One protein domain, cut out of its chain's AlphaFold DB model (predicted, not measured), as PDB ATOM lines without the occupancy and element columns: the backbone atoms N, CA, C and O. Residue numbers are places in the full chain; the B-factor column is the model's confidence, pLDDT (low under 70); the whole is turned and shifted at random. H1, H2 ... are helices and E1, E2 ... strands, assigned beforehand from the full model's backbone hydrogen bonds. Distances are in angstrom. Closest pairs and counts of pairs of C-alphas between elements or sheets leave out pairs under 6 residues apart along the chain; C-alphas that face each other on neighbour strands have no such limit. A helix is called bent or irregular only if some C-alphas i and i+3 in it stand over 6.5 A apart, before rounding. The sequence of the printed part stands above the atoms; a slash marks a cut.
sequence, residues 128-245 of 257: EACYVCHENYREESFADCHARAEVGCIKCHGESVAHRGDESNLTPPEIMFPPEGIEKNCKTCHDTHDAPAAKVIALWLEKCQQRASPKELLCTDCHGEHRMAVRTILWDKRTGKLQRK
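Overview. This is residues 128 to 245 of the 257 residues of the protein "Cytochrom_c3_2 domain-containing protein" of Planctomycetes bacterium (UniProt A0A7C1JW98). Seven short helices and a small strand are strung along a winding chain, with tight links from H1 through H4 and long loops from H4 to H5, H6 to H7 and H7 to E1, and with few contacts between the helices. H1 to H4 make a loose group on one side; on the other, H7 sits between H5 and H6, and residues 224 to 241 run back from H7 to a small paired turn with E1 at the far end from H6. The printed part has 118 residues in the order H1 to H7, then E1; it is mostly helix, though under half of the residues are in named elements. It is compact, with a radius of gyration of the C-alphas of 15.5 A and spans of 45 by 31 by 23 A.

Along the chain. H1, residues 128 to 137, begins at C-alpha 128 (-24.612, 96.881, 90.511) and spans 10.4 A; it is irregular, with C-alphas 133 and 136 8.6 A apart. H2 is residues 141 to 147, H3 153 to 157 and H4 161 to 164. H5, residues 179 to 186, spans 11.7 A and is only just irregular, with C-alphas 180 and 183 6.52 A apart. H6, residues 197 to 207, spans 15.3 A. H7 is residues 219 to 223, and E1, residues 242 to 244, ends at C-alpha 244 (-7.523, 93.004, 69.514).

Arrangement. H1 is close to H4 but not clearly touching, with the closest C-alphas, Cys 130 and Arg 164, 7.0 A apart. H5 and H7 only just touch, with 3 pairs of C-alphas within 8 A, the closest Glu 183 and Cys 219 at 6.4 A. H6 and H7 touch, closest at the C-alphas of Lys 207 and Cys 222, 5.8 A. E1 pairs with no named strand; residues 234 to 235 pair with it, antiparallel. Every O i to N i+4 pair is within hydrogen-bond range in H2, H3, H6 and H7, against 3 of 6 in H1 and 2 of 4 in H5; H4 is too short for such a pair.

Size, cuts and confidence. The C-alphas farthest apart, Ser 168 and Ala 198, are 45.6 A apart. Residues 188 to 199, of which 197 to 199 belong to H6, stand free. The links H4 to H5, H6 to H7 and H7 to E1 are long. The printed part has no cut, and no printed residue is under 70 in pLDDT.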
ATOM      1  N   GLU A 128     -25.798  96.902  89.634       92.94
ATOM      2  CA  GLU A 128     -24.612  96.881  90.511       92.94
ATOM      3  C   GLU A 128     -23.536  95.874  90.081       92.94
ATOM      4  O   GLU A 128     -22.354  96.205  90.080       92.94
ATOM      5  N   ALA A 129     -23.930  94.681  89.623       93.06
ATOM      6  CA  ALA A 129     -22.993  93.674  89.119       93.06
ATOM      7  C   ALA A 129     -22.247  94.111  87.839       93.06
ATOM      8  O   ALA A 129     -21.166  93.602  87.557       93.06
ATOM      9  N   CYS A 130     -22.807  95.044  87.064       94.38
ATOM     10  CA  CYS A 130     -22.162  95.635  85.891       94.38
ATOM     11  C   CYS A 130     -21.278  96.829  86.282       94.38
ATOM     12  O   CYS A 130     -20.202  97.018  85.713       94.38
ATOM     13  N   TYR A 131     -21.705  97.621  87.270       94.69
ATOM     14  CA  TYR A 131     -20.977  98.808  87.718       94.69
ATOM     15  C   TYR A 131     -19.619  98.494  88.370       94.69
ATOM     16  O   TYR A 131     -18.725  99.324  88.278       94.69
ATOM     17  N   VAL A 132     -19.392  97.276  88.889       94.06
ATOM     18  CA  VAL A 132     -18.062  96.829  89.375       94.06
ATOM     19  C   VAL A 132     -16.935  97.110  88.366       94.06
ATOM     20  O   VAL A 132     -15.852  97.540  88.760       94.06
ATOM     21  N   CYS A 133     -17.187  96.908  87.066       93.31
ATOM     22  CA  CYS A 133     -16.219  97.174  85.991       93.31
ATOM     23  C   CYS A 133     -16.609  98.362  85.093       93.31
ATOM     24  O   CYS A 133     -15.764  98.895  84.373       93.31
ATOM     25  N   HIS A 134     -17.874  98.789  85.130       93.00
ATOM     26  CA  HIS A 134     -18.423  99.862  84.296       93.00
ATOM     27  C   HIS A 134     -19.061 100.995  85.118       93.00
ATOM     28  O   HIS A 134     -20.107 101.535  84.755       93.00
ATOM     29  N   GLU A 135     -18.421 101.370  86.225       91.88
ATOM     30  CA  GLU A 135     -18.862 102.424  87.155       91.88
ATOM     31  C   GLU A 135     -19.131 103.768  86.451       91.88
ATOM     32  O   GLU A 135     -20.032 104.505  86.838       91.88
ATOM     33  N   ASN A 136     -18.443 104.051  85.338       90.56
ATOM     34  CA  ASN A 136     -18.680 105.233  84.502       90.56
ATOM     35  C   ASN A 136     -20.119 105.340  83.948       90.56
ATOM     36  O   ASN A 136     -20.493 106.400  83.454       90.56
ATOM     37  N   TYR A 137     -20.899 104.254  83.962       92.94
ATOM     38  CA  TYR A 137     -22.307 104.259  83.565       92.94
ATOM     39  C   TYR A 137     -23.272 104.504  84.730       92.94
ATOM     40  O   TYR A 137     -24.451 104.725  84.474       92.94
ATOM     41  N   ARG A 138     -22.814 104.535  85.992       91.06
ATOM     42  CA  ARG A 138     -23.679 104.863  87.139       91.06
ATOM     43  C   ARG A 138     -24.219 106.292  87.063       91.06
ATOM     44  O   ARG A 138     -25.371 106.530  87.414       91.06
ATOM     45  N   GLU A 139     -23.394 107.222  86.590       89.06
ATOM     46  CA  GLU A 139     -23.720 108.652  86.471       89.06
ATOM     47  C   GLU A 139     -24.131 109.061  85.042       89.06
ATOM     48  O   GLU A 139     -24.436 110.228  84.785       89.06
ATOM     49  N   GLU A 140     -24.155 108.123  84.088       92.00
ATOM     50  CA  GLU A 140     -24.524 108.439  82.710       92.00
ATOM     51  C   GLU A 140     -26.039 108.648  82.585       92.00
ATOM     52  O   GLU A 140     -26.835 107.746  82.849       92.00
ATOM     53  N   SER A 141     -26.451 109.814  82.085       91.38
ATOM     54  CA  SER A 141     -27.865 110.171  81.911       91.38
ATOM     55  C   SER A 141     -28.663 109.189  81.040       91.38
ATOM     56  O   SER A 141     -29.867 109.029  81.252       91.38
ATOM     57  N   PHE A 142     -28.018 108.495  80.095       92.81
ATOM     58  CA  PHE A 142     -28.659 107.442  79.303       92.81
ATOM     59  C   PHE A 142     -28.950 106.196  80.147       92.81
ATOM     60  O   PHE A 142     -30.071 105.691  80.121       92.81
ATOM     61  N   ALA A 143     -27.978 105.719  80.926       93.62
ATOM     62  CA  ALA A 143     -28.155 104.563  81.798       93.62
ATOM     63  C   ALA A 143     -29.147 104.855  82.940       93.62
ATOM     64  O   ALA A 143     -30.028 104.034  83.194       93.62
ATOM     65  N   ASP A 144     -29.077 106.040  83.565       91.50
ATOM     66  CA  ASP A 144     -30.031 106.473  84.597       91.50
ATOM     67  C   ASP A 144     -31.472 106.512  84.070       91.50
ATOM     68  O   ASP A 144     -32.370 105.925  84.677       91.50
ATOM     69  N   CYS A 145     -31.723 107.155  82.921       92.31
ATOM     70  CA  CYS A 145     -33.101 107.300  82.444       92.31
ATOM     71  C   CYS A 145     -33.750 105.951  82.084       92.31
ATOM     72  O   CYS A 145     -34.942 105.773  82.343       92.31
ATOM     73  N   HIS A 146     -32.967 104.982  81.596       94.81
ATOM     74  CA  HIS A 146     -33.419 103.605  81.386       94.81
ATOM     75  C   HIS A 146     -33.599 102.850  82.713       94.81
ATOM     76  O   HIS A 146     -34.653 102.249  82.927       94.81
ATOM     77  N   ALA A 147     -32.654 102.941  83.655       93.50
ATOM     78  CA  ALA A 147     -32.760 102.282  84.961       93.50
ATOM     79  C   ALA A 147     -33.977 102.774  85.768       93.50
ATOM     80  O   ALA A 147     -34.649 101.978  86.433       93.50
ATOM     81  N   ARG A 148     -34.318 104.066  85.643       91.75
ATOM     82  CA  ARG A 148     -35.526 104.696  86.206       91.75
ATOM     83  C   ARG A 148     -36.833 104.248  85.544       91.75
ATOM     84  O   ARG A 148     -37.882 104.365  86.173       91.75
ATOM     85  N   ALA A 149     -36.762 103.716  84.325       92.38
ATOM     86  CA  ALA A 149     -37.841 103.017  83.623       92.38
ATOM     87  C   ALA A 149     -37.773 101.483  83.811       92.38
ATOM     88  O   ALA A 149     -38.357 100.732  83.035       92.38
ATOM     89  N   GLU A 150     -37.036 101.009  84.825       93.62
ATOM     90  CA  GLU A 150     -36.823  99.586  85.128       93.62
ATOM     91  C   GLU A 150     -36.126  98.810  83.987       93.62
ATOM     92  O   GLU A 150     -36.201  97.581  83.909       93.62
ATOM     93  N   VAL A 151     -35.397  99.502  83.103       94.81
ATOM     94  CA  VAL A 151     -34.567  98.920  82.037       94.81
ATOM     95  C   VAL A 151     -33.094  98.960  82.445       94.81
ATOM     96  O   VAL A 151     -32.427  99.983  82.341       94.81
ATOM     97  N   GLY A 152     -32.594  97.830  82.944       94.56
ATOM     98  CA  GLY A 152     -31.195  97.667  83.351       94.56
ATOM     99  C   GLY A 152     -30.303  97.148  82.232       94.56
ATOM    100  O   GLY A 152     -30.798  96.697  81.197       94.56
ATOM    101  N   CYS A 153     -28.991  97.137  82.478       95.31
ATOM    102  CA  CYS A 153     -27.971  96.696  81.523       95.31
ATOM    103  C   CYS A 153     -28.322  95.341  80.890       95.31
ATOM    104  O   CYS A 153     -28.295  95.206  79.666       95.31
ATOM    105  N   ILE A 154     -28.747  94.369  81.707       95.81
ATOM    106  CA  ILE A 154     -29.055  93.004  81.261       95.81
ATOM    107  C   ILE A 154     -30.242  92.906  80.291       95.81
ATOM    108  O   ILE A 154     -30.278  91.982  79.482       95.81
ATOM    109  N   LYS A 155     -31.189  93.864  80.298       95.56
ATOM    110  CA  LYS A 155     -32.322  93.850  79.350       95.56
ATOM    111  C   LYS A 155     -31.882  94.111  77.906       95.56
ATOM    112  O   LYS A 155     -32.572  93.679  76.990       95.56
ATOM    113  N   CYS A 156     -30.747  94.785  77.711       95.50
ATOM    114  CA  CYS A 156     -30.180  95.074  76.391       95.50
ATOM    115  C   CYS A 156     -28.918  94.247  76.095       95.50
ATOM    116  O   CYS A 156     -28.698  93.867  74.951       95.50
ATOM    117  N   HIS A 157     -28.088  93.966  77.103       95.69
ATOM    118  CA  HIS A 157     -26.786  93.307  76.936       95.69
ATOM    119  C   HIS A 157     -26.771  91.808  77.273       95.69
ATOM    120  O   HIS A 157     -25.735  91.164  77.101       95.69
ATOM    121  N   GLY A 158     -27.901  91.247  77.715       95.06
ATOM    122  CA  GLY A 158     -27.979  89.890  78.259       95.06
ATOM    123  C   GLY A 158     -27.457  89.810  79.696       95.06
ATOM    124  O   GLY A 158     -26.842  90.749  80.205       95.06
ATOM    125  N   GLU A 159     -27.685  88.677  80.358       94.62
ATOM    126  CA  GLU A 159     -27.237  88.432  81.738       94.62
ATOM    127  C   GLU A 159     -25.700  88.507  81.840       94.62
ATOM    128  O   GLU A 159     -25.145  88.972  82.839       94.62
ATOM    129  N   SER A 160     -25.018  88.120  80.759       95.38
ATOM    130  CA  SER A 160     -23.577  88.258  80.537       95.38
ATOM    131  C   SER A 160     -22.720  87.588  81.620       95.38
ATOM    132  O   SER A 160     -21.647  88.084  81.964       95.38
ATOM    133  N   VAL A 161     -23.163  86.439  82.150       95.81
ATOM    134  CA  VAL A 161     -22.535  85.765  83.311       95.81
ATOM    135  C   VAL A 161     -21.036  85.536  83.104       95.81
ATOM    136  O   VAL A 161     -20.240  85.845  83.988       95.81
ATOM    137  N   ALA A 162     -20.649  85.029  81.930       96.25
ATOM    138  CA  ALA A 162     -19.253  84.733  81.609       96.25
ATOM    139  C   ALA A 162     -18.387  85.999  81.498       96.25
ATOM    140  O   ALA A 162     -17.236  85.988  81.918       96.25
ATOM    141  N   HIS A 163     -18.948  87.099  80.990       96.12
ATOM    142  CA  HIS A 163     -18.274  88.396  80.919       96.12
ATOM    143  C   HIS A 163     -18.076  89.008  82.311       96.12
ATOM    144  O   HIS A 163     -16.970  89.423  82.639       96.12
ATOM    145  N   ARG A 164     -19.109  88.986  83.170       94.88
ATOM    146  CA  ARG A 164     -19.013  89.485  84.558       94.88
ATOM    147  C   ARG A 164     -18.004  88.717  85.418       94.88
ATOM    148  O   ARG A 164     -17.527  89.254  86.408       94.88
ATOM    149  N   GLY A 165     -17.735  87.455  85.077       95.56
ATOM    150  CA  GLY A 165     -16.749  86.611  85.755       95.56
ATOM    151  C   GLY A 165     -15.333  86.679  85.173       95.56
ATOM    152  O   GLY A 165     -14.442  86.026  85.710       95.56
ATOM    153  N   ASP A 166     -15.108  87.423  84.086       94.94
ATOM    154  CA  ASP A 166     -13.810  87.511  83.412       94.94
ATOM    155  C   ASP A 166     -13.089  88.822  83.749       94.94
ATOM    156  O   ASP A 166     -13.159  89.811  83.018       94.94
ATOM    157  N   GLU A 167     -12.322  88.802  84.839       92.38
ATOM    158  CA  GLU A 167     -11.468  89.920  85.268       92.38
ATOM    159  C   GLU A 167     -10.415  90.322  84.211       92.38
ATOM    160  O   GLU A 167      -9.951  91.463  84.189       92.38
ATOM    161  N   SER A 168     -10.057  89.420  83.284       90.25
ATOM    162  CA  SER A 168      -9.162  89.735  82.160       90.25
ATOM    163  C   SER A 168      -9.875  90.459  81.012       90.25
ATOM    164  O   SER A 168      -9.215  90.897  80.067       90.25
ATOM    165  N   ASN A 169     -11.202  90.620  81.094       90.06
ATOM    166  CA  ASN A 169     -12.051  91.312  80.127       90.06
ATOM    167  C   ASN A 169     -11.912  90.776  78.684       90.06
ATOM    168  O   ASN A 169     -12.083  91.529  77.729       90.06
ATOM    169  N   LEU A 170     -11.573  89.494  78.492       93.00
ATOM    170  CA  LEU A 170     -11.380  88.883  77.165       93.00
ATOM    171  C   LEU A 170     -12.693  88.356  76.569       93.00
ATOM    172  O   LEU A 170     -12.845  88.278  75.345       93.00
ATOM    173  N   THR A 171     -13.631  88.001  77.438       95.25
ATOM    174  CA  THR A 171     -14.968  87.499  77.140       95.25
ATOM    175  C   THR A 171     -15.899  88.682  76.867       95.25
ATOM    176  O   THR A 171     -16.011  89.562  77.723       95.25
ATOM    177  N   PRO A 172     -16.559  88.752  75.699       95.25
ATOM    178  CA  PRO A 172     -17.507  89.821  75.404       95.25
ATOM    179  C   PRO A 172     -18.814  89.657  76.204       95.25
ATOM    180  O   PRO A 172     -19.166  88.528  76.556       95.25
ATOM    181  N   PRO A 173     -19.591  90.739  76.398       95.25
ATOM    182  CA  PRO A 173     -21.006  90.641  76.758       95.25
ATOM    183  C   PRO A 173     -21.784  89.750  75.779       95.25
ATOM    184  O   PRO A 173     -21.434  89.666  74.599       95.25
ATOM    185  N   GLU A 174     -22.876  89.142  76.249       95.62
ATOM    186  CA  GLU A 174     -23.750  88.278  75.435       95.62
ATOM    187  C   GLU A 174     -24.312  89.011  74.211       95.62
ATOM    188  O   GLU A 174     -24.381  88.439  73.123       95.62
ATOM    189  N   ILE A 175     -24.682  90.286  74.374       95.88
ATOM    190  CA  ILE A 175     -25.191  91.126  73.290       95.88
ATOM    191  C   ILE A 175     -24.359  92.408  73.185       95.88
ATOM    192  O   ILE A 175     -24.269  93.217  74.112       95.88
ATOM    193  N   MET A 176     -23.790  92.633  72.001       94.81
ATOM    194  CA  MET A 176     -23.169  93.893  71.604       94.81
ATOM    195  C   MET A 176     -23.869  94.438  70.363       94.81
ATOM    196  O   MET A 176     -24.139  93.703  69.420       94.81
ATOM    197  N   PHE A 177     -24.111  95.749  70.327       94.12
ATOM    198  CA  PHE A 177     -24.787  96.378  69.193       94.12
ATOM    199  C   PHE A 177     -23.778  96.957  68.184       94.12
ATOM    200  O   PHE A 177     -23.118  97.966  68.487       94.12
ATOM    201  N   PRO A 178     -23.608  96.351  66.989       93.69
ATOM    202  CA  PRO A 178     -23.036  97.037  65.828       93.69
ATOM    203  C   PRO A 178     -23.970  98.180  65.375       93.69
ATOM    204  O   PRO A 178     -25.137  98.181  65.768       93.69
ATOM    205  N   PRO A 179     -23.492  99.165  64.587       91.25
ATOM    206  CA  PRO A 179     -24.259 100.371  64.253       91.25
ATOM    207  C   PRO A 179     -25.681 100.090  63.747       91.25
ATOM    208  O   PRO A 179     -26.645 100.592  64.316       91.25
ATOM    209  N   GLU A 180     -25.827  99.206  62.761       91.81
ATOM    210  CA  GLU A 180     -27.127  98.835  62.184       91.81
ATOM    211  C   GLU A 180     -28.024  97.984  63.109       91.81
ATOM    212  O   GLU A 180     -29.204  97.795  62.828       91.81
ATOM    213  N   GLY A 181     -27.488  97.483  64.226       93.00
ATOM    214  CA  GLY A 181     -28.263  96.809  65.270       93.00
ATOM    215  C   GLY A 181     -28.888  97.761  66.297       93.00
ATOM    216  O   GLY A 181     -29.844  97.374  66.965       93.00
ATOM    217  N   ILE A 182     -28.377  98.994  66.427       93.44
ATOM    218  CA  ILE A 182     -28.792  99.939  67.480       93.44
ATOM    219  C   ILE A 182     -30.237 100.392  67.271       93.44
ATOM    220  O   ILE A 182     -31.054 100.231  68.172       93.44
ATOM    221  N   GLU A 183     -30.575 100.896  66.080       92.19
ATOM    222  CA  GLU A 183     -31.930 101.382  65.776       92.19
ATOM    223  C   GLU A 183     -32.981 100.277  65.975       92.19
ATOM    224  O   GLU A 183     -34.012 100.501  66.611       92.19
ATOM    225  N   LYS A 184     -32.684  99.059  65.499       93.31
ATOM    226  CA  LYS A 184     -33.550  97.886  65.675       93.31
ATOM    227  C   LYS A 184     -33.778  97.561  67.154       93.31
ATOM    228  O   LYS A 184     -34.895  97.208  67.516       93.31
ATOM    229  N   ASN A 185     -32.749  97.673  67.996       94.38
ATOM    230  CA  ASN A 185     -32.887  97.425  69.429       94.38
ATOM    231  C   ASN A 185     -33.686  98.529  70.131       94.38
ATOM    232  O   ASN A 185     -34.594  98.222  70.896       94.38
ATOM    233  N   CYS A 186     -33.410  99.804  69.847       94.44
ATOM    234  CA  CYS A 186     -34.168 100.925  70.410       94.44
ATOM    235  C   CYS A 186     -35.668 100.819  70.074       94.44
ATOM    236  O   CYS A 186     -36.511 101.009  70.952       94.44
ATOM    237  N   LYS A 187     -35.999 100.401  68.845       94.38
ATOM    238  CA  LYS A 187     -37.372 100.142  68.378       94.38
ATOM    239  C   LYS A 187     -38.087  98.954  69.036       94.38
ATOM    240  O   LYS A 187     -39.237  98.705  68.711       94.38
ATOM    241  N   THR A 188     -37.464  98.233  69.971       94.31
ATOM    242  CA  THR A 188     -38.195  97.258  70.813       94.31
ATOM    243  C   THR A 188     -39.036  97.930  71.905       94.31
ATOM    244  O   THR A 188     -39.996  97.328  72.379       94.31
ATOM    245  N   CYS A 189     -38.697  99.174  72.271       94.88
ATOM    246  CA  CYS A 189     -39.396  99.981  73.279       94.88
ATOM    247  C   CYS A 189     -39.792 101.388  72.779       94.88
ATOM    248  O   CYS A 189     -40.599 102.054  73.425       94.88
ATOM    249  N   HIS A 190     -39.211 101.866  71.671       92.75
ATOM    250  CA  HIS A 190     -39.405 103.220  71.139       92.75
ATOM    251  C   HIS A 190     -39.825 103.198  69.662       92.75
ATOM    252  O   HIS A 190     -38.982 103.249  68.766       92.75
ATOM    253  N   ASP A 191     -41.133 103.161  69.408       87.00
ATOM    254  CA  ASP A 191     -41.683 103.123  68.044       87.00
ATOM    255  C   ASP A 191     -41.605 104.474  67.312       87.00
ATOM    256  O   ASP A 191     -41.469 104.521  66.087       87.00
ATOM    257  N   THR A 192     -41.701 105.587  68.050       84.00
ATOM    258  CA  THR A 192     -41.842 106.940  67.492       84.00
ATOM    259  C   THR A 192     -40.919 107.957  68.165       84.00
ATOM    260  O   THR A 192     -40.645 107.900  69.363       84.00
ATOM    261  N   HIS A 193     -40.455 108.938  67.385       83.62
ATOM    262  CA  HIS A 193     -39.795 110.138  67.897       83.62
ATOM    263  C   HIS A 193     -40.808 111.286  67.985       83.62
ATOM    264  O   HIS A 193     -40.968 112.049  67.034       83.62
ATOM    265  N   ASP A 194     -41.474 111.422  69.133       86.19
ATOM    266  CA  ASP A 194     -42.259 112.618  69.454       86.19
ATOM    267  C   ASP A 194     -41.357 113.680  70.107       86.19
ATOM    268  O   ASP A 194     -41.081 113.664  71.309       86.19
ATOM    269  N   ALA A 195     -40.817 114.575  69.278       87.50
ATOM    270  CA  ALA A 195     -39.985 115.688  69.717       87.50
ATOM    271  C   ALA A 195     -40.180 116.911  68.802       87.50
ATOM    272  O   ALA A 195     -40.146 116.768  67.577       87.50
ATOM    273  N   PRO A 196     -40.309 118.139  69.349       93.94
ATOM    274  CA  PRO A 196     -40.408 119.346  68.532       93.94
ATOM    275  C   PRO A 196     -39.191 119.513  67.614       93.94
ATOM    276  O   PRO A 196     -38.052 119.455  68.080       93.94
ATOM    277  N   ALA A 197     -39.418 119.803  66.328       93.50
ATOM    278  CA  ALA A 197     -38.357 119.896  65.318       93.50
ATOM    279  C   ALA A 197     -37.209 120.844  65.718       93.50
ATOM    280  O   ALA A 197     -36.041 120.516  65.527       93.50
ATOM    281  N   ALA A 198     -37.518 121.978  66.358       94.94
ATOM    282  CA  ALA A 198     -36.509 122.908  66.873       94.94
ATOM    283  C   ALA A 198     -35.573 122.272  67.923       94.94
ATOM    284  O   ALA A 198     -34.376 122.547  67.921       94.94
ATOM    285  N   LYS A 199     -36.089 121.382  68.785       92.56
ATOM    286  CA  LYS A 199     -35.291 120.644  69.777       92.56
ATOM    287  C   LYS A 199     -34.413 119.582  69.111       92.56
ATOM    288  O   LYS A 199     -33.270 119.408  69.520       92.56
ATOM    289  N   VAL A 200     -34.924 118.910  68.075       91.62
ATOM    290  CA  VAL A 200     -34.151 117.940  67.278       91.62
ATOM    291  C   VAL A 200     -32.990 118.634  66.559       91.62
ATOM    292  O   VAL A 200     -31.861 118.163  66.641       91.62
ATOM    293  N   ILE A 201     -33.239 119.784  65.926       91.38
ATOM    294  CA  ILE A 201     -32.202 120.584  65.252       91.38
ATOM    295  C   ILE A 201     -31.156 121.087  66.257       91.38
ATOM    296  O   ILE A 201     -29.963 120.993  65.981       91.38
ATOM    297  N   ALA A 202     -31.578 121.574  67.429       92.88
ATOM    298  CA  ALA A 202     -30.662 122.021  68.478       92.88
ATOM    299  C   ALA A 202     -29.750 120.887  68.979       92.88
ATOM    300  O   ALA A 202     -28.536 121.065  69.020       92.88
ATOM    301  N   LEU A 203     -30.307 119.706  69.279       90.75
ATOM    302  CA  LEU A 203     -29.518 118.534  69.685       90.75
ATOM    303  C   LEU A 203     -28.591 118.035  68.569       90.75
ATOM    304  O   LEU A 203     -27.460 117.650  68.849       90.75
ATOM    305  N   TRP A 204     -29.032 118.076  67.308       90.56
ATOM    306  CA  TRP A 204     -28.182 117.709  66.173       90.56
ATOM    307  C   TRP A 204     -26.974 118.647  66.039       90.56
ATOM    308  O   TRP A 204     -25.846 118.176  65.888       90.56
ATOM    309  N   LEU A 205     -27.200 119.960  66.173       90.94
ATOM    310  CA  LEU A 205     -26.141 120.971  66.204       90.94
ATOM    311  C   LEU A 205     -25.222 120.831  67.424       90.94
ATOM    312  O   LEU A 205     -24.043 121.142  67.312       90.94
ATOM    313  N   GLU A 206     -25.718 120.382  68.574       90.50
ATOM    314  CA  GLU A 206     -24.899 120.204  69.778       90.50
ATOM    315  C   GLU A 206     -24.035 118.933  69.715       90.50
ATOM    316  O   GLU A 206     -22.850 118.980  70.043       90.50
ATOM    317  N   LYS A 207     -24.618 117.798  69.299       88.69
ATOM    318  CA  LYS A 207     -24.059 116.458  69.567       88.69
ATOM    319  C   LYS A 207     -23.832 115.559  68.360       88.69
ATOM    320  O   LYS A 207     -23.208 114.514  68.516       88.69
ATOM    321  N   CYS A 208     -24.357 115.912  67.186       87.38
ATOM    322  CA  CYS A 208     -24.491 114.967  66.071       87.38
ATOM    323  C   CYS A 208     -23.773 115.426  64.781       87.38
ATOM    324  O   CYS A 208     -23.876 114.761  63.747       87.38
ATOM    325  N   GLN A 209     -22.999 116.522  64.845       83.50
ATOM    326  CA  GLN A 209     -22.236 117.100  63.723       83.50
ATOM    327  C   GLN A 209     -21.158 116.165  63.134       83.50
ATOM    328  O   GLN A 209     -20.728 116.351  62.000       83.50
ATOM    329  N   GLN A 210     -20.716 115.152  63.882       81.75
ATOM    330  CA  GLN A 210     -19.727 114.153  63.457       81.75
ATOM    331  C   GLN A 210     -20.228 113.184  62.371       81.75
ATOM    332  O   GLN A 210     -19.441 112.380  61.871       81.75
ATOM    333  N   ARG A 211     -21.525 113.204  62.028       83.94
ATOM    334  CA  ARG A 211     -22.107 112.387  60.952       83.94
ATOM    335  C   ARG A 211     -22.271 113.210  59.685       83.94
ATOM    336  O   ARG A 211     -22.880 114.275  59.713       83.94
ATOM    337  N   ALA A 212     -21.775 112.685  58.567       79.56
ATOM    338  CA  ALA A 212     -21.832 113.377  57.284       79.56
ATOM    339  C   ALA A 212     -23.222 113.285  56.633       79.56
ATOM    340  O   ALA A 212     -23.600 114.169  55.865       79.56
ATOM    341  N   SER A 213     -23.993 112.233  56.936       84.94
ATOM    342  CA  SER A 213     -25.342 112.051  56.401       84.94
ATOM    343  C   SER A 213     -26.375 111.679  57.477       84.94
ATOM    344  O   SER A 213     -26.052 110.959  58.423       84.94
ATOM    345  N   PRO A 214     -27.657 112.079  57.324       83.25
ATOM    346  CA  PRO A 214     -28.722 111.670  58.244       83.25
ATOM    347  C   PRO A 214     -28.941 110.154  58.335       83.25
ATOM    348  O   PRO A 214     -29.515 109.684  59.309       83.25
ATOM    349  N   LYS A 215     -28.487 109.382  57.336       85.75
ATOM    350  CA  LYS A 215     -28.585 107.912  57.309       85.75
ATOM    351  C   LYS A 215     -27.545 107.218  58.198       85.75
ATOM    352  O   LYS A 215     -27.671 106.026  58.448       85.75
ATOM    353  N   GLU A 216     -26.521 107.943  58.645       88.12
ATOM    354  CA  GLU A 216     -25.495 107.455  59.576       88.12
ATOM    355  C   GLU A 216     -25.805 107.800  61.039       88.12
ATOM    356  O   GLU A 216     -25.068 107.369  61.927       88.12
ATOM    357  N   LEU A 217     -26.854 108.596  61.294       89.44
ATOM    358  CA  LEU A 217     -27.260 108.985  62.642       89.44
ATOM    359  C   LEU A 217     -27.799 107.775  63.403       89.44
ATOM    360  O   LEU A 217     -28.774 107.141  63.000       89.44
ATOM    361  N   LEU A 218     -27.184 107.495  64.545       91.31
ATOM    362  CA  LEU A 218     -27.639 106.490  65.497       91.31
ATOM    363  C   LEU A 218     -28.452 107.164  66.603       91.31
ATOM    364  O   LEU A 218     -28.169 108.303  66.972       91.31
ATOM    365  N   CYS A 219     -29.399 106.445  67.211       91.12
ATOM    366  CA  CYS A 219     -30.183 106.956  68.345       91.12
ATOM    367  C   CYS A 219     -29.271 107.529  69.448       91.12
ATOM    368  O   CYS A 219     -29.506 108.624  69.956       91.12
ATOM    369  N   THR A 220     -28.172 106.836  69.755       91.56
ATOM    370  CA  THR A 220     -27.164 107.267  70.736       91.56
ATOM    371  C   THR A 220     -26.437 108.556  70.351       91.56
ATOM    372  O   THR A 220     -26.120 109.330  71.244       91.56
ATOM    373  N   ASP A 221     -26.217 108.841  69.057       90.69
ATOM    374  CA  ASP A 221     -25.468 110.041  68.639       90.69
ATOM    375  C   ASP A 221     -26.134 111.336  69.152       90.69
ATOM    376  O   ASP A 221     -25.433 112.308  69.413       90.69
ATOM    377  N   CYS A 222     -27.461 111.333  69.351       90.50
ATOM    378  CA  CYS A 222     -28.201 112.474  69.900       90.50
ATOM    379  C   CYS A 222     -28.841 112.216  71.287       90.50
ATOM    380  O   CYS A 222     -29.090 113.179  72.013       90.50
ATOM    381  N   HIS A 223     -29.106 110.959  71.686       90.06
ATOM    382  CA  HIS A 223     -29.764 110.639  72.969       90.06
ATOM    383  C   HIS A 223     -28.829 110.240  74.122       90.06
ATOM    384  O   HIS A 223     -29.271 110.308  75.268       90.06
ATOM    385  N   GLY A 224     -27.578 109.826  73.884       83.62
ATOM    386  CA  GLY A 224     -26.706 109.408  74.989       83.62
ATOM    387  C   GLY A 224     -25.367 108.801  74.586       83.62
ATOM    388  O   GLY A 224     -25.265 108.039  73.625       83.62
ATOM    389  N   GLU A 225     -24.339 109.087  75.377       78.75
ATOM    390  CA  GLU A 225     -22.952 108.678  75.139       78.75
ATOM    391  C   GLU A 225     -22.673 107.258  75.672       78.75
ATOM    392  O   GLU A 225     -21.621 106.976  76.251       78.75
ATOM    393  N   HIS A 226     -23.606 106.330  75.412       91.12
ATOM    394  CA  HIS A 226     -23.619 104.970  75.961       91.12
ATOM    395  C   HIS A 226     -22.632 104.047  75.229       91.12
ATOM    396  O   HIS A 226     -22.967 103.036  74.604       91.12
ATOM    397  N   ARG A 227     -21.362 104.455  75.222       87.69
ATOM    398  CA  ARG A 227     -20.275 103.819  74.488       87.69
ATOM    399  C   ARG A 227     -18.948 104.146  75.159       87.69
ATOM    400  O   ARG A 227     -18.528 105.292  75.161       87.69
ATOM    401  N   MET A 228     -18.222 103.116  75.601       85.50
ATOM    402  CA  MET A 228     -16.853 103.293  76.109       85.50
ATOM    403  C   MET A 228     -16.006 104.091  75.105       85.50
ATOM    404  O   MET A 228     -15.888 103.679  73.943       85.50
ATOM    405  N   ALA A 229     -15.446 105.218  75.548       81.94
ATOM    406  CA  ALA A 229     -14.622 106.098  74.723       81.94
ATOM    407  C   ALA A 229     -13.277 105.443  74.371       81.94
ATOM    408  O   ALA A 229     -12.866 105.432  73.211       81.94
ATOM    409  N   VAL A 230     -12.638 104.814  75.361       84.75
ATOM    410  CA  VAL A 230     -11.394 104.050  75.207       84.75
ATOM    411  C   VAL A 230     -11.699 102.555  75.286       84.75
ATOM    412  O   VAL A 230     -12.507 102.115  76.101       84.75
ATOM    413  N   ARG A 231     -11.053 101.764  74.424       85.69
ATOM    414  CA  ARG A 231     -11.088 100.296  74.447       85.69
ATOM    415  C   ARG A 231      -9.688  99.745  74.206       85.69
ATOM    416  O   ARG A 231      -9.134  99.918  73.124       85.69
ATOM    417  N   THR A 232      -9.134  99.073  75.210       87.94
ATOM    418  CA  THR A 232      -7.889  98.291  75.105       87.94
ATOM    419  C   THR A 232      -8.128  96.939  74.431       87.94
ATOM    420  O   THR A 232      -7.250  96.420  73.745       87.94
ATOM    421  N   ILE A 233      -9.343  96.404  74.584       90.62
ATOM    422  CA  ILE A 233      -9.826  95.157  73.995       90.62
ATOM    423  C   ILE A 233     -10.896  95.484  72.953       90.62
ATOM    424  O   ILE A 233     -11.814  96.264  73.215       90.62
ATOM    425  N   LEU A 234     -10.771  94.911  71.756       91.62
ATOM    426  CA  LEU A 234     -11.742  95.084  70.674       91.62
ATOM    427  C   LEU A 234     -12.307  93.732  70.268       91.62
ATOM    428  O   LEU A 234     -11.553  92.825  69.919       91.62
ATOM    429  N   TRP A 235     -13.632  93.638  70.235       94.19
ATOM    430  CA  TRP A 235     -14.360  92.519  69.653       94.19
ATOM    431  C   TRP A 235     -15.089  92.954  68.388       94.19
ATOM    432  O   TRP A 235     -15.559  94.090  68.270       94.19
ATOM    433  N   ASP A 236     -15.270  92.001  67.485       94.62
ATOM    434  CA  ASP A 236     -16.293  92.078  66.464       94.62
ATOM    435  C   ASP A 236     -17.671  92.094  67.140       94.62
ATOM    436  O   ASP A 236     -18.095  91.122  67.767       94.62
ATOM    437  N   LYS A 237     -18.381  93.216  67.015       93.44
ATOM    438  CA  LYS A 237     -19.674  93.420  67.682       93.44
ATOM    439  C   LYS A 237     -20.791  92.498  67.184       93.44
ATOM    440  O   LYS A 237     -21.782  92.365  67.885       93.44
ATOM    441  N   ARG A 238     -20.670  91.900  65.991       94.81
ATOM    442  CA  ARG A 238     -21.690  90.996  65.422       94.81
ATOM    443  C   ARG A 238     -21.542  89.570  65.950       94.81
ATOM    444  O   ARG A 238     -22.528  88.854  66.052       94.81
ATOM    445  N   THR A 239     -20.305  89.147  66.210       95.00
ATOM    446  CA  THR A 239     -19.945  87.739  66.451       95.00
ATOM    447  C   THR A 239     -19.305  87.477  67.812       95.00
ATOM    448  O   THR A 239     -19.038  86.323  68.134       95.00
ATOM    449  N   GLY A 240     -18.978  88.520  68.582       93.75
ATOM    450  CA  GLY A 240     -18.225  88.403  69.834       93.75
ATOM    451  C   GLY A 240     -16.750  88.024  69.649       93.75
ATOM    452  O   GLY A 240     -16.011  87.926  70.626       93.75
ATOM    453  N   LYS A 241     -16.277  87.813  68.412       94.94
ATOM    454  CA  LYS A 241     -14.901  87.369  68.163       94.94
ATOM    455  C   LYS A 241     -13.903  88.458  68.533       94.94
ATOM    456  O   LYS A 241     -13.981  89.584  68.052       94.94
ATOM    457  N   LEU A 242     -12.936  88.098  69.366       93.31
ATOM    458  CA  LEU A 242     -11.868  88.978  69.820       93.31
ATOM    459  C   LEU A 242     -10.946  89.364  68.648       93.31
ATOM    460  O   LEU A 242     -10.310  88.502  68.047       93.31
ATOM    461  N   GLN A 243     -10.897  90.657  68.322       91.06
ATOM    462  CA  GLN A 243     -10.099  91.238  67.233       91.06
ATOM    463  C   GLN A 243      -8.755  91.789  67.727       91.06
ATOM    464  O   GLN A 243      -7.744  91.644  67.045       91.06
ATOM    465  N   ARG A 244      -8.732  92.426  68.906       86.88
ATOM    466  CA  ARG A 244      -7.523  93.004  69.514       86.88
ATOM    467  C   ARG A 244      -7.492  92.737  71.014       86.88
ATOM    468  O   ARG A 244      -8.474  93.003  71.704       86.88
ATOM    469  N   LYS A 245      -6.336  92.288  71.505       80.75
ATOM    470  CA  LYS A 245      -5.956  92.274  72.926       80.75
ATOM    471  C   LYS A 245      -5.029  93.464  73.228       80.75
ATOM    472  O   LYS A 245      -4.456  94.012  72.282       80.75
TER     473      LYS A 245